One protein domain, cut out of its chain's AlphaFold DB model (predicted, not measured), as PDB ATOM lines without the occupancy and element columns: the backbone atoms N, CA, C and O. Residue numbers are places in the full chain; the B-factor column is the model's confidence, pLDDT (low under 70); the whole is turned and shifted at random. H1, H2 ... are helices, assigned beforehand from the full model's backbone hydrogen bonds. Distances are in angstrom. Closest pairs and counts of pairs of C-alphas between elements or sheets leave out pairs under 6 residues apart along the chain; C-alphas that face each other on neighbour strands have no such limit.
ATOM      1  N   GLN A  63      43.884  13.690 189.733       66.88
ATOM      2  CA  GLN A  63      43.986  12.247 189.951       66.88
ATOM      3  C   GLN A  63      44.246  11.462 188.655       66.88
ATOM      4  O   GLN A  63      45.106  10.583 188.655       66.88
ATOM      5  N   CYS A  64      43.599  11.823 187.542       73.19
ATOM      6  CA  CYS A  64      43.827  11.200 186.237       73.19
ATOM      7  C   CYS A  64      45.230  11.499 185.692       73.19
ATOM      8  O   CYS A  64      45.898  10.613 185.176       73.19
ATOM      9  N   LEU A  65      45.734  12.728 185.823       70.31
ATOM     10  CA  LEU A  65      47.096  13.032 185.355       70.31
ATOM     11  C   LEU A  65      48.161  12.329 186.211       70.31
ATOM     12  O   LEU A  65      49.106  11.750 185.674       70.31
ATOM     13  N   ASN A  66      47.970  12.295 187.532       68.75
ATOM     14  CA  ASN A  66      48.870  11.596 188.451       68.75
ATOM     15  C   ASN A  66      48.868  10.072 188.240       68.75
ATOM     16  O   ASN A  66      49.882   9.421 188.498       68.75
ATOM     17  N   SER A  67      47.750   9.493 187.781       68.94
ATOM     18  CA  SER A  67      47.675   8.059 187.496       68.94
ATOM     19  C   SER A  67      48.515   7.672 186.282       68.94
ATOM     20  O   SER A  67      49.068   6.579 186.278       68.94
ATOM     21  N   ILE A  68      48.711   8.571 185.306       72.75
ATOM     22  CA  ILE A  68      49.599   8.312 184.164       72.75
ATOM     23  C   ILE A  68      51.038   8.164 184.626       72.75
ATOM     24  O   ILE A  68      51.700   7.214 184.218       72.75
ATOM     25  N   ASP A  69      51.542   9.060 185.475       70.44
ATOM     26  CA  ASP A  69      52.936   9.022 185.931       70.44
ATOM     27  C   ASP A  69      53.249   7.747 186.737       70.44
ATOM     28  O   ASP A  69      54.365   7.230 186.645       70.44
ATOM     29  N   SER A  70      52.260   7.162 187.419       69.44
ATOM     30  CA  SER A  70      52.416   5.929 188.202       69.44
ATOM     31  C   SER A  70      52.304   4.626 187.394       69.44
ATOM     32  O   SER A  70      52.636   3.563 187.925       69.44
ATOM     33  N   ILE A  71      51.921   4.680 186.108       74.38
ATOM     34  CA  ILE A  71      51.860   3.486 185.246       74.38
ATOM     35  C   ILE A  71      53.258   2.893 185.057       74.38
ATOM     36  O   ILE A  71      54.173   3.575 184.583       74.38
ATOM     37  N   LYS A  72      53.426   1.611 185.388       71.00
ATOM     38  CA  LYS A  72      54.666   0.875 185.124       71.00
ATOM     39  C   LYS A  72      54.741   0.472 183.656       71.00
ATOM     40  O   LYS A  72      53.753   0.042 183.076       71.00
ATOM     41  N   ILE A  73      55.936   0.556 183.085       72.31
ATOM     42  CA  ILE A  73      56.201   0.080 181.727       72.31
ATOM     43  C   ILE A  73      56.183  -1.451 181.755       72.31
ATOM     44  O   ILE A  73      56.961  -2.070 182.483       72.31
ATOM     45  N   THR A  74      55.297  -2.057 180.974       73.00
ATOM     46  CA  THR A  74      55.134  -3.514 180.858       73.00
ATOM     47  C   THR A  74      55.473  -3.981 179.434       73.00
ATOM     48  O   THR A  74      55.592  -3.153 178.531       73.00
ATOM     49  N   PRO A  75      55.627  -5.296 179.177       76.44
ATOM     50  CA  PRO A  75      55.739  -5.828 177.813       76.44
ATOM     51  C   PRO A  75      54.618  -5.357 176.868       76.44
ATOM     52  O   PRO A  75      54.877  -5.092 175.698       76.44
ATOM     53  N   ASP A  76      53.410  -5.165 177.399       79.50
ATOM     54  CA  ASP A  76      52.248  -4.641 176.672       79.50
ATOM     55  C   ASP A  76      52.479  -3.223 176.108       79.50
ATOM     56  O   ASP A  76      52.111  -2.931 174.973       79.50
ATOM     57  N   PHE A  77      53.216  -2.357 176.819       80.94
ATOM     58  CA  PHE A  77      53.591  -1.032 176.303       80.94
ATOM     59  C   PHE A  77      54.455  -1.118 175.038       80.94
ATOM     60  O   PHE A  77      54.327  -0.287 174.136       80.94
ATOM     61  N   TYR A  78      55.335  -2.121 174.953       84.50
ATOM     62  CA  TYR A  78      56.142  -2.336 173.753       84.50
ATOM     63  C   TYR A  78      55.289  -2.838 172.588       84.50
ATOM     64  O   TYR A  78      55.513  -2.390 171.464       84.50
ATOM     65  N   GLN A  79      54.303  -3.703 172.848       89.94
ATOM     66  CA  GLN A  79      53.368  -4.172 171.824       89.94
ATOM     67  C   GLN A  79      52.507  -3.019 171.295       89.94
ATOM     68  O   GLN A  79      52.519  -2.754 170.097       89.94
ATOM     69  N   LYS A  80      51.896  -2.225 172.183       90.94
ATOM     70  CA  LYS A  80      51.130  -1.024 171.811       90.94
ATOM     71  C   LYS A  80      51.941  -0.056 170.961       90.94
ATOM     72  O   LYS A  80      51.451   0.482 169.972       90.94
ATOM     73  N   LYS A  81      53.215   0.150 171.309       91.19
ATOM     74  CA  LYS A  81      54.127   0.962 170.497       91.19
ATOM     75  C   LYS A  81      54.310   0.381 169.092       91.19
ATOM     76  O   LYS A  81      54.314   1.148 168.133       91.19
ATOM     77  N   GLN A  82      54.493  -0.933 168.966       91.06
ATOM     78  CA  GLN A  82      54.630  -1.597 167.665       91.06
ATOM     79  C   GLN A  82      53.350  -1.489 166.836       91.06
ATOM     80  O   GLN A  82      53.441  -1.176 165.653       91.06
ATOM     81  N   ASP A  83      52.183  -1.648 167.453       94.00
ATOM     82  CA  ASP A  83      50.890  -1.563 166.772       94.00
ATOM     83  C   ASP A  83      50.607  -0.137 166.276       94.00
ATOM     84  O   ASP A  83      50.224   0.057 165.122       94.00
ATOM     85  N   ILE A  84      50.898   0.885 167.095       94.19
ATOM     86  CA  ILE A  84      50.814   2.291 166.665       94.19
ATOM     87  C   ILE A  84      51.782   2.556 165.502       94.19
ATOM     88  O   ILE A  84      51.422   3.231 164.541       94.19
ATOM     89  N   VAL A  85      53.008   2.021 165.550       92.50
ATOM     90  CA  VAL A  85      53.974   2.167 164.448       92.50
ATOM     91  C   VAL A  85      53.481   1.474 163.177       92.50
ATOM     92  O   VAL A  85      53.566   2.069 162.105       92.50
ATOM     93  N   ALA A  86      52.940   0.260 163.280       92.94
ATOM     94  CA  ALA A  86      52.387  -0.473 162.147       92.94
ATOM     95  C   ALA A  86      51.228   0.295 161.497       92.94
ATOM     96  O   ALA A  86      51.199   0.437 160.276       92.94
ATOM     97  N   PHE A  87      50.337   0.875 162.306       95.25
ATOM     98  CA  PHE A  87      49.257   1.727 161.819       95.25
ATOM     99  C   PHE A  87      49.775   2.989 161.112       95.25
ATOM    100  O   PHE A  87      49.335   3.305 160.010       95.25
ATOM    101  N   LEU A  88      50.761   3.692 161.680       92.62
ATOM    102  CA  LEU A  88      51.357   4.873 161.039       92.62
ATOM    103  C   LEU A  88      52.039   4.536 159.700       92.62
ATOM    104  O   LEU A  88      51.950   5.312 158.747       92.62
ATOM    105  N   LEU A  89      52.701   3.378 159.611       89.75
ATOM    106  CA  LEU A  89      53.272   2.874 158.359       89.75
ATOM    107  C   LEU A  89      52.180   2.493 157.351       89.75
ATOM    108  O   LEU A  89      52.334   2.766 156.162       89.75
ATOM    109  N   GLN A  90      51.060   1.933 157.813       92.50
ATOM    110  CA  GLN A  90      49.898   1.672 156.969       92.50
ATOM    111  C   GLN A  90      49.328   2.974 156.391       92.50
ATOM    112  O   GLN A  90      49.188   3.065 155.178       92.50
ATOM    113  N   LEU A  91      49.091   4.009 157.210       91.56
ATOM    114  CA  LEU A  91      48.603   5.309 156.721       91.56
ATOM    115  C   LEU A  91      49.512   5.889 155.630       91.56
ATOM    116  O   LEU A  91      49.043   6.464 154.650       91.56
ATOM    117  N   LYS A  92      50.830   5.730 155.787       87.56
ATOM    118  CA  LYS A  92      51.790   6.131 154.761       87.56
ATOM    119  C   LYS A  92      51.584   5.354 153.453       87.56
ATOM    120  O   LYS A  92      51.614   6.000 152.404       87.56
ATOM    121  N   ASN A  93      51.442   4.029 153.532       87.94
ATOM    122  CA  ASN A  93      51.294   3.121 152.387       87.94
ATOM    123  C   ASN A  93      49.939   3.277 151.682       87.94
ATOM    124  O   ASN A  93      49.882   3.142 150.467       87.94
ATOM    125  N   ASP A  94      48.893   3.656 152.418       89.81
ATOM    126  CA  ASP A  94      47.559   4.003 151.903       89.81
ATOM    127  C   ASP A  94      47.527   5.404 151.248       89.81
ATOM    128  O   ASP A  94      46.465   5.989 151.046       89.81
ATOM    129  N   GLU A  95      48.699   5.983 150.969       84.75
ATOM    130  CA  GLU A  95      48.890   7.295 150.339       84.75
ATOM    131  C   GLU A  95      48.193   8.470 151.050       84.75
ATOM    132  O   GLU A  95      48.051   9.554 150.483       84.75
ATOM    133  N   ILE A  96      47.854   8.329 152.338       89.19
ATOM    134  CA  ILE A  96      47.305   9.431 153.139       89.19
ATOM    135  C   ILE A  96      48.295  10.593 153.134       89.19
ATOM    136  O   ILE A  96      49.501  10.398 153.329       89.19
ATOM    137  N   SER A  97      47.807  11.810 152.884       84.06
ATOM    138  CA  SER A  97      48.686  12.970 152.731       84.06
ATOM    139  C   SER A  97      49.536  13.186 153.987       84.06
ATOM    140  O   SER A  97      49.080  12.988 155.117       84.06
ATOM    141  N   GLN A  98      50.789  13.604 153.789       85.44
ATOM    142  CA  GLN A  98      51.721  13.861 154.888       85.44
ATOM    143  C   GLN A  98      51.111  14.820 155.914       85.44
ATOM    144  O   GLN A  98      51.154  14.553 157.111       85.44
ATOM    145  N   LYS A  99      50.471  15.888 155.432       85.81
ATOM    146  CA  LYS A  99      49.751  16.865 156.248       85.81
ATOM    147  C   LYS A  99      48.800  16.195 157.250       85.81
ATOM    148  O   LYS A  99      48.872  16.496 158.434       85.81
ATOM    149  N   ILE A 100      47.957  15.252 156.816       90.31
ATOM    150  CA  ILE A 100      47.025  14.544 157.715       90.31
ATOM    151  C   ILE A 100      47.793  13.715 158.747       90.31
ATOM    152  O   ILE A 100      47.503  13.812 159.937       90.31
ATOM    153  N   ILE A 101      48.791  12.940 158.309       91.31
ATOM    154  CA  ILE A 101      49.596  12.086 159.197       91.31
ATOM    155  C   ILE A 101      50.269  12.926 160.289       91.31
ATOM    156  O   ILE A 101      50.303  12.528 161.449       91.31
ATOM    157  N   GLU A 102      50.774  14.110 159.959       89.81
ATOM    158  CA  GLU A 102      51.432  14.987 160.929       89.81
ATOM    159  C   GLU A 102      50.476  15.559 161.963       89.81
ATOM    160  O   GLU A 102      50.804  15.580 163.150       89.81
ATOM    161  N   HIS A 103      49.271  15.937 161.539       91.81
ATOM    162  CA  HIS A 103      48.203  16.295 162.465       91.81
ATOM    163  C   HIS A 103      47.823  15.116 163.370       91.81
ATOM    164  O   HIS A 103      47.662  15.309 164.570       91.81
ATOM    165  N   VAL A 104      47.761  13.887 162.843       94.62
ATOM    166  CA  VAL A 104      47.531  12.676 163.653       94.62
ATOM    167  C   VAL A 104      48.645  12.482 164.686       94.62
ATOM    168  O   VAL A 104      48.357  12.211 165.850       94.62
ATOM    169  N   LEU A 105      49.915  12.654 164.308       93.62
ATOM    170  CA  LEU A 105      51.061  12.533 165.221       93.62
ATOM    171  C   LEU A 105      51.025  13.562 166.361       93.62
ATOM    172  O   LEU A 105      51.397  13.237 167.490       93.62
ATOM    173  N   ILE A 106      50.605  14.794 166.065       91.19
ATOM    174  CA  ILE A 106      50.470  15.872 167.052       91.19
ATOM    175  C   ILE A 106      49.278  15.591 167.971       91.19
ATOM    176  O   ILE A 106      49.451  15.494 169.185       91.19
ATOM    177  N   ASP A 107      48.092  15.387 167.397       93.56
ATOM    178  CA  ASP A 107      46.832  15.278 168.141       93.56
ATOM    179  C   ASP A 107      46.733  13.989 168.963       93.56
ATOM    180  O   ASP A 107      46.033  13.963 169.975       93.56
ATOM    181  N   SER A 108      47.440  12.928 168.569       94.50
ATOM    182  CA  SER A 108      47.512  11.684 169.346       94.50
ATOM    183  C   SER A 108      48.517  11.731 170.499       94.50
ATOM    184  O   SER A 108      48.452  10.880 171.377       94.50
ATOM    185  N   GLY A 109      49.447  12.693 170.528       92.19
ATOM    186  CA  GLY A 109      50.508  12.756 171.541       92.19
ATOM    187  C   GLY A 109      51.755  11.908 171.241       92.19
ATOM    188  O   GLY A 109      52.660  11.861 172.071       92.19
ATOM    189  N   VAL A 110      51.859  11.279 170.059       92.94
ATOM    190  CA  VAL A 110      53.100  10.608 169.600       92.94
ATOM    191  C   VAL A 110      54.239  11.621 169.424       92.94
ATOM    192  O   VAL A 110      55.403  11.333 169.715       92.94
ATOM    193  N   GLY A 111      53.897  12.820 168.946       89.00
ATOM    194  CA  GLY A 111      54.828  13.901 168.659       89.00
ATOM    195  C   GLY A 111      55.440  13.807 167.259       89.00
ATOM    196  O   GLY A 111      55.876  12.747 166.804       89.00
ATOM    197  N   LEU A 112      55.519  14.953 166.578       87.88
ATOM    198  CA  LEU A 112      55.929  15.050 165.173       87.88
ATOM    199  C   LEU A 112      57.333  14.481 164.908       87.88
ATOM    200  O   LEU A 112      57.512  13.655 164.014       87.88
ATOM    201  N   TYR A 113      58.331  14.898 165.695       85.44
ATOM    202  CA  TYR A 113      59.725  14.476 165.508       85.44
ATOM    203  C   TYR A 113      59.887  12.955 165.632       85.44
ATOM    204  O   TYR A 113      60.482  12.307 164.768       85.44
ATOM    205  N   GLN A 114      59.326  12.377 166.697       84.12
ATOM    206  CA  GLN A 114      59.434  10.949 166.975       84.12
ATOM    207  C   GLN A 114      58.639  10.126 165.960       84.12
ATOM    208  O   GLN A 114      59.161   9.139 165.442       84.12
ATOM    209  N   GLY A 115      57.423  10.562 165.624       87.44
ATOM    210  CA  GLY A 115      56.605   9.944 164.586       87.44
ATOM    211  C   GLY A 115      57.313   9.905 163.234       87.44
ATOM    212  O   GLY A 115      57.484   8.830 162.662       87.44
ATOM    213  N   ARG A 116      57.843  11.046 162.765       86.38
ATOM    214  CA  ARG A 116      58.639  11.101 161.526       86.38
ATOM    215  C   ARG A 116      59.840  10.156 161.595       86.38
ATOM    216  O   ARG A 116      60.079   9.421 160.643       86.38
ATOM    217  N   LYS A 117      60.585  10.124 162.705       84.75
ATOM    218  CA  LYS A 117      61.743   9.223 162.859       84.75
ATOM    219  C   LYS A 117      61.364   7.749 162.680       84.75
ATOM    220  O   LYS A 117      62.139   7.010 162.084       84.75
ATOM    221  N   LEU A 118      60.200   7.333 163.176       82.75
ATOM    222  CA  LEU A 118      59.707   5.958 163.052       82.75
ATOM    223  C   LEU A 118      59.299   5.633 161.610       82.75
ATOM    224  O   LEU A 118      59.666   4.584 161.093       82.75
ATOM    225  N   ILE A 119      58.617   6.563 160.938       81.38
ATOM    226  CA  ILE A 119      58.113   6.374 159.570       81.38
ATOM    227  C   ILE A 119      59.248   6.424 158.519       81.38
ATOM    228  O   ILE A 119      59.191   5.741 157.493       81.38
ATOM    229  N   LYS A 120      60.312   7.201 158.777       78.75
ATOM    230  CA  LYS A 120      61.452   7.411 157.862       78.75
ATOM    231  C   LYS A 120      62.398   6.217 157.718       78.75
ATOM    232  O   LYS A 120      63.108   6.140 156.719       78.75
ATOM    233  N   GLN A 121      62.466   5.309 158.697       71.94
ATOM    234  CA  GLN A 121      63.504   4.262 158.728       71.94
ATOM    235  C   GLN A 121      63.485   3.348 157.497       71.94
ATOM    236  O   GLN A 121      64.544   2.931 157.032       71.94
ATOM    237  N   GLU A 122      62.307   3.066 156.942       67.62
ATOM    238  CA  GLU A 122      62.195   2.226 155.747       67.62
ATOM    239  C   GLU A 122      62.566   2.959 154.453       67.62
ATOM    240  O   GLU A 122      63.061   2.330 153.519       67.62
ATOM    241  N   GLU A 123      62.397   4.284 154.408       72.38
ATOM    242  CA  GLU A 123      62.667   5.105 153.216       72.38
ATOM    243  C   GLU A 123      64.159   5.220 152.908       72.38
ATOM    244  O   GLU A 123      64.557   5.383 151.759       72.38
ATOM    245  N   LEU A 124      65.017   5.075 153.918       77.75
ATOM    246  CA  LEU A 124      66.464   5.159 153.727       77.75
ATOM    247  C   LEU A 124      67.018   4.021 152.857       77.75
ATOM    248  O   LEU A 124      68.097   4.164 152.289       77.75
ATOM    249  N   LYS A 125      66.279   2.913 152.698       75.25
ATOM    250  CA  LYS A 125      66.685   1.792 151.834       75.25
ATOM    251  C   LYS A 125      66.720   2.163 150.349       75.25
ATOM    252  O   LYS A 125      67.429   1.507 149.592       75.25
ATOM    253  N   THR A 351      40.936  20.436 155.056       87.69
ATOM    254  CA  THR A 351      39.570  20.369 154.517       87.69
ATOM    255  C   THR A 351      38.677  19.517 155.423       87.69
ATOM    256  O   THR A 351      39.168  18.696 156.197       87.69
ATOM    257  N   GLU A 352      37.354  19.668 155.330       90.69
ATOM    258  CA  GLU A 352      36.418  18.910 156.174       90.69
ATOM    259  C   GLU A 352      36.621  17.379 156.092       90.69
ATOM    260  O   GLU A 352      36.764  16.745 157.141       90.69
ATOM    261  N   PRO A 353      36.775  16.763 154.895       92.06
ATOM    262  CA  PRO A 353      37.090  15.335 154.789       92.06
ATOM    263  C   PRO A 353      38.407  14.947 155.479       92.06
ATOM    264  O   PRO A 353      38.501  13.887 156.099       92.06
ATOM    265  N   GLN A 354      39.421  15.814 155.412       91.81
ATOM    266  CA  GLN A 354      40.709  15.588 156.070       91.81
ATOM    267  C   GLN A 354      40.589  15.668 157.596       91.81
ATOM    268  O   GLN A 354      41.265  14.918 158.299       91.81
ATOM    269  N   ILE A 355      39.714  16.535 158.117       93.94
ATOM    270  CA  ILE A 355      39.432  16.642 159.554       93.94
ATOM    271  C   ILE A 355      38.772  15.360 160.071       93.94
ATOM    272  O   ILE A 355      39.197  14.853 161.111       93.94
ATOM    273  N   TYR A 356      37.781  14.816 159.354       94.19
ATOM    274  CA  TYR A 356      37.153  13.545 159.730       94.19
ATOM    275  C   TYR A 356      38.167  12.400 159.722       94.19
ATOM    276  O   TYR A 356      38.317  11.719 160.734       94.19
ATOM    277  N   LYS A 357      38.944  12.261 158.640       94.75
ATOM    278  CA  LYS A 357      39.987  11.231 158.536       94.75
ATOM    279  C   LYS A 357      41.012  11.334 159.668       94.75
ATOM    280  O   LYS A 357      41.284  10.344 160.339       94.75
ATOM    281  N   LYS A 358      41.511  12.545 159.946       95.56
ATOM    282  CA  LYS A 358      42.401  12.810 161.084       95.56
ATOM    283  C   LYS A 358      41.775  12.347 162.401       95.56
ATOM    284  O   LYS A 358      42.438  11.680 163.188       95.56
ATOM    285  N   LYS A 359      40.518  12.718 162.668       94.81
ATOM    286  CA  LYS A 359      39.819  12.372 163.914       94.81
ATOM    287  C   LYS A 359      39.697  10.855 164.079       94.81
ATOM    288  O   LYS A 359      39.944  10.352 165.173       94.81
ATOM    289  N   ASP A 360      39.357  10.147 163.010       95.56
ATOM    290  CA  ASP A 360      39.246   8.687 163.015       95.56
ATOM    291  C   ASP A 360      40.600   8.023 163.292       95.56
ATOM    292  O   ASP A 360      40.696   7.165 164.170       95.56
ATOM    293  N   ASP A 361      41.661   8.480 162.626       97.12
ATOM    294  CA  ASP A 361      43.011   7.935 162.792       97.12
ATOM    295  C   ASP A 361      43.586   8.228 164.195       97.12
ATOM    296  O   ASP A 361      44.210   7.364 164.812       97.12
ATOM    297  N   VAL A 362      43.319   9.414 164.758       96.75
ATOM    298  CA  VAL A 362      43.675   9.755 166.149       96.75
ATOM    299  C   VAL A 362      42.930   8.860 167.140       96.75
ATOM    300  O   VAL A 362      43.538   8.322 168.068       96.75
ATOM    301  N   ASN A 363      41.626   8.654 166.939       94.88
ATOM    302  CA  ASN A 363      40.841   7.760 167.787       94.88
ATOM    303  C   ASN A 363      41.334   6.314 167.695       94.88
ATOM    304  O   ASN A 363      41.347   5.617 168.706       94.88
ATOM    305  N   HIS A 364      41.781   5.869 166.520       96.44
ATOM    306  CA  HIS A 364      42.379   4.549 166.359       96.44
ATOM    307  C   HIS A 364      43.646   4.394 167.214       96.44
ATOM    308  O   HIS A 364      43.759   3.422 167.960       96.44
ATOM    309  N   ILE A 365      44.548   5.383 167.202       96.06
ATOM    310  CA  ILE A 365      45.741   5.388 168.070       96.06
ATOM    311  C   ILE A 365      45.352   5.360 169.553       96.06
ATOM    312  O   ILE A 365      45.937   4.603 170.328       96.06
ATOM    313  N   PHE A 366      44.347   6.143 169.959       94.50
ATOM    314  CA  PHE A 366      43.854   6.107 171.336       94.50
ATOM    315  C   PHE A 366      43.287   4.744 171.720       94.50
ATOM    316  O   PHE A 366      43.568   4.267 172.815       94.50
ATOM    317  N   ASN A 367      42.546   4.090 170.826       92.81
ATOM    318  CA  ASN A 367      42.011   2.757 171.080       92.81
ATOM    319  C   ASN A 367      43.130   1.726 171.260       92.81
ATOM    320  O   ASN A 367      43.047   0.925 172.183       92.81
ATOM    321  N   ILE A 368      44.200   1.783 170.455       93.50
ATOM    322  CA  ILE A 368      45.382   0.925 170.646       93.50
ATOM    323  C   ILE A 368      46.018   1.181 172.023       93.50
ATOM    324  O   ILE A 368      46.327   0.242 172.752       93.50
ATOM    325  N   ALA A 369      46.191   2.448 172.411       90.06
ATOM    326  CA  ALA A 369      46.811   2.799 173.690       90.06
ATOM    327  C   ALA A 369      45.979   2.357 174.910       90.06
ATOM    328  O   ALA A 369      46.546   1.938 175.924       90.06
ATOM    329  N   LEU A 370      44.649   2.446 174.808       87.38
ATOM    330  CA  LEU A 370      43.696   2.134 175.878       87.38
ATOM    331  C   LEU A 370      43.312   0.652 175.960       87.38
ATOM    332  O   LEU A 370      42.824   0.225 177.007       87.38
ATOM    333  N   HIS A 371      43.515  -0.122 174.889       83.56
ATOM    334  CA  HIS A 371      43.178  -1.545 174.854       83.56
ATOM    335  C   HIS A 371      43.846  -2.292 176.014       83.56
ATOM    336  O   HIS A 371      45.025  -2.066 176.289       83.56
ATOM    337  N   ASP A 372      43.086  -3.128 176.723       67.69
ATOM    338  CA  ASP A 372      43.546  -3.918 177.873       67.69
ATOM    339  C   ASP A 372      44.298  -3.108 178.948       67.69
ATOM    340  O   ASP A 372      45.222  -3.598 179.599       67.69
ATOM    341  N   SER A 373      43.935  -1.833 179.131       67.50
ATOM    342  CA  SER A 373      44.508  -1.012 180.194       67.50
ATOM    343  C   SER A 373      43.741  -1.190 181.509       67.50
ATOM    344  O   SER A 373      42.536  -0.970 181.563       67.50
ATOM    345  N   ASP A 374      44.452  -1.513 182.596       67.94
ATOM    346  CA  ASP A 374      43.913  -1.553 183.974       67.94
ATOM    347  C   ASP A 374      43.622  -0.140 184.538       67.94
ATOM    348  O   ASP A 374      43.679   0.105 185.747       67.94
ATOM    349  N   LEU A 375      43.415   0.837 183.657       68.62
ATOM    350  CA  LEU A 375      43.314   2.248 183.988       68.62
ATOM    351  C   LEU A 375      41.856   2.626 184.241       68.62
ATOM    352  O   LEU A 375      40.933   2.028 183.697       68.62
ATOM    353  N   ASP A 376      41.655   3.642 185.077       69.50
ATOM    354  CA  ASP A 376      40.321   4.141 185.396       69.50
ATOM    355  C   ASP A 376      39.639   4.692 184.131       69.50
ATOM    356  O   ASP A 376      40.027   5.739 183.602       69.50
ATOM    357  N   GLU A 377      38.608   3.984 183.661       74.69
ATOM    358  CA  GLU A 377      37.846   4.328 182.458       74.69
ATOM    359  C   GLU A 377      37.220   5.728 182.539       74.69
ATOM    360  O   GLU A 377      36.998   6.371 181.509       74.69
ATOM    361  N   SER A 378      36.989   6.253 183.750       75.38
ATOM    362  CA  SER A 378      36.485   7.618 183.938       75.38
ATOM    363  C   SER A 378      37.459   8.685 183.420       75.38
ATOM    364  O   SER A 378      37.031   9.763 183.000       75.38
ATOM    365  N   CYS A 379      38.756   8.368 183.343       76.31
ATOM    366  CA  CYS A 379      39.783   9.248 182.797       76.31
ATOM    367  C   CYS A 379      39.859   9.217 181.257       76.31
ATOM    368  O   CYS A 379      40.414  10.143 180.657       76.31
ATOM    369  N   PHE A 380      39.284   8.209 180.584       81.94
ATOM    370  CA  PHE A 380      39.433   8.020 179.129       81.94
ATOM    371  C   PHE A 380      38.686   9.066 178.302       81.94
ATOM    372  O   PHE A 380      39.046   9.328 177.152       81.94
ATOM    373  N   ALA A 381      37.676   9.713 178.887       79.62
ATOM    374  CA  ALA A 381      36.960  10.813 178.248       79.62
ATOM    375  C   ALA A 381      37.860  12.044 178.009       79.62
ATOM    376  O   ALA A 381      37.602  12.835 177.099       79.62
ATOM    377  N   SER A 382      38.938  12.204 178.785       84.00
ATOM    378  CA  SER A 382      39.864  13.326 178.637       84.00
ATOM    379  C   SER A 382      40.789  13.142 177.428       84.00
ATOM    380  O   SER A 382      41.476  12.130 177.280       84.00
ATOM    381  N   LEU A 383      40.832  14.147 176.546       84.62
ATOM    382  CA  LEU A 383      41.789  14.193 175.435       84.62
ATOM    383  C   LEU A 383      43.232  14.284 175.949       84.62
ATOM    384  O   LEU A 383      44.084  13.520 175.509       84.62
ATOM    385  N   GLU A 384      43.482  15.172 176.909       85.56
ATOM    386  CA  GLU A 384      44.809  15.381 177.498       85.56
ATOM    387  C   GLU A 384      45.321  14.106 178.187       85.56
ATOM    388  O   GLU A 384      46.490  13.753 178.050       85.56
ATOM    389  N   TYR A 385      44.439  13.356 178.860       85.56
ATOM    390  CA  TYR A 385      44.792  12.057 179.436       85.56
ATOM    391  C   TYR A 385      45.237  11.062 178.355       85.56
ATOM    392  O   TYR A 385      46.312  10.473 178.455       85.56
ATOM    393  N   ARG A 386      44.440  10.908 177.288       89.31
ATOM    394  CA  ARG A 386      44.747   9.993 176.177       89.31
ATOM    395  C   ARG A 386      46.050  10.363 175.467       89.31
ATOM    396  O   ARG A 386      46.871   9.485 175.212       89.31
ATOM    397  N   GLN A 387      46.279  11.653 175.224       90.88
ATOM    398  CA  GLN A 387      47.527  12.163 174.649       90.88
ATOM    399  C   GLN A 387      48.735  11.866 175.541       90.88
ATOM    400  O   GLN A 387      49.762  11.396 175.056       90.88
ATOM    401  N   ASN A 388      48.617  12.096 176.850       88.25
ATOM    402  CA  ASN A 388      49.695  11.832 177.801       88.25
ATOM    403  C   ASN A 388      49.994  10.332 177.940       88.25
ATOM    404  O   ASN A 388      51.161   9.957 178.070       88.25
ATOM    405  N   LEU A 389      48.978   9.468 177.861       88.50
ATOM    406  CA  LEU A 389      49.165   8.018 177.851       88.50
ATOM    407  C   LEU A 389      49.945   7.566 176.610       88.50
ATOM    408  O   LEU A 389      50.945   6.860 176.743       88.50
ATOM    409  N   VAL A 390      49.535   8.018 175.418       91.75
ATOM    410  CA  VAL A 390      50.271   7.756 174.171       91.75
ATOM    411  C   VAL A 390      51.697   8.291 174.278       91.75
ATOM    412  O   VAL A 390      52.646   7.556 174.021       91.75
ATOM    413  N   SER A 391      51.880   9.526 174.743       90.25
ATOM    414  CA  SER A 391      53.208  10.109 174.955       90.25
ATOM    415  C   SER A 391      54.070   9.235 175.872       90.25
ATOM    416  O   SER A 391      55.217   8.947 175.537       90.25
ATOM    417  N   LYS A 392      53.519   8.695 176.968       87.19
ATOM    418  CA  LYS A 392      54.243   7.785 177.871       87.19
ATOM    419  C   LYS A 392      54.644   6.458 177.211       87.19
ATOM    420  O   LYS A 392      55.715   5.941 177.525       87.19
ATOM    421  N   ILE A 393      53.846   5.927 176.278       88.44
ATOM    422  CA  ILE A 393      54.209   4.741 175.471       88.44
ATOM    423  C   ILE A 393      55.487   5.001 174.656       88.44
ATOM    424  O   ILE A 393      56.350   4.126 174.527       88.44
ATOM    425  N   PHE A 394      55.650   6.216 174.126       85.94
ATOM    426  CA  PHE A 394      56.826   6.592 173.339       85.94
ATOM    427  C   PHE A 394      57.995   7.106 174.189       85.94
ATOM    428  O   PHE A 394      59.149   6.842 173.833       85.94
ATOM    429  N   PHE A 395      57.701   7.769 175.309       80.69
ATOM    430  CA  PHE A 395      58.641   8.406 176.231       80.69
ATOM    431  C   PHE A 395      58.438   7.911 177.668       80.69
ATOM    432  O   PHE A 395      57.978   8.659 178.539       80.69
TER     433      PHE A 395
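AT A GLANCE: This is residues 63 to 125 and 351 to 395 of the 398 residues of an uncharacterized protein of Thalassomonas viridans (UniProt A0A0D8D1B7). Two long helices, H2 and H5, run opposite ways and meet over part of their lengths as a floor; H3, H4 and H6 pack over one side of it, with H6 crossing one end. H1 lies beyond H6, side by side with it. The printed part has 108 residues with six named helices, H1 to H6 in chain order, and no named strand: all helix. It is compact, with a radius of gyration of the C-alphas of 13.9 A, and spans 40 by 34 by 21 A.

IN THESE COORDINATES: Find C-alpha 75 at (55.739, -5.828, 177.813); from there H2 runs 27.3 A to residue 93. H5, residues 352 to 370, measures 26.9 A, and H6, residues 383 to 394, 17.0 A, ending at C-alpha 394 (56.826, 6.592, 173.339). Look for H1 at residues 63 to 70, H3 at 98 to 107 and H4 at 112 to 120.

HOW THE PARTS SIT: Begin at the hub, H2. It touches H5 at Lys 80 and Ala 369, C-alphas 6.1 A apart, at a shallow tilt of 21 degrees, opposite ways. H2 and H3 form a helical hairpin, closest at the C-alphas of Leu 91 and Ile 101, 7.3 A. H4 touches H2 with C-alphas 119 and 89 closest, 6.1 A, about perpendicular at 73 degrees. H3 touches H5, the closest C-alphas being 104 and 362, 5.4 A. H6 touches H2, closest at C-alphas 393 and 77, 5.9 A. H1 touches H6, C-alphas 68 and 389 closest at 6.3 A; H1 and H5 are apart. Every O i to N i+4 pair is within hydrogen-bond range in H2 to H6, and 3 of 4 in H1.

THE WHOLE: Residues 126 to 350 are not printed; C-alphas 125 and 351 are 33.0 A apart across the cut. The link from H5 to H6 is long, 12 residues. Confidence is under 70 in 10 residues, among them 372 to 376.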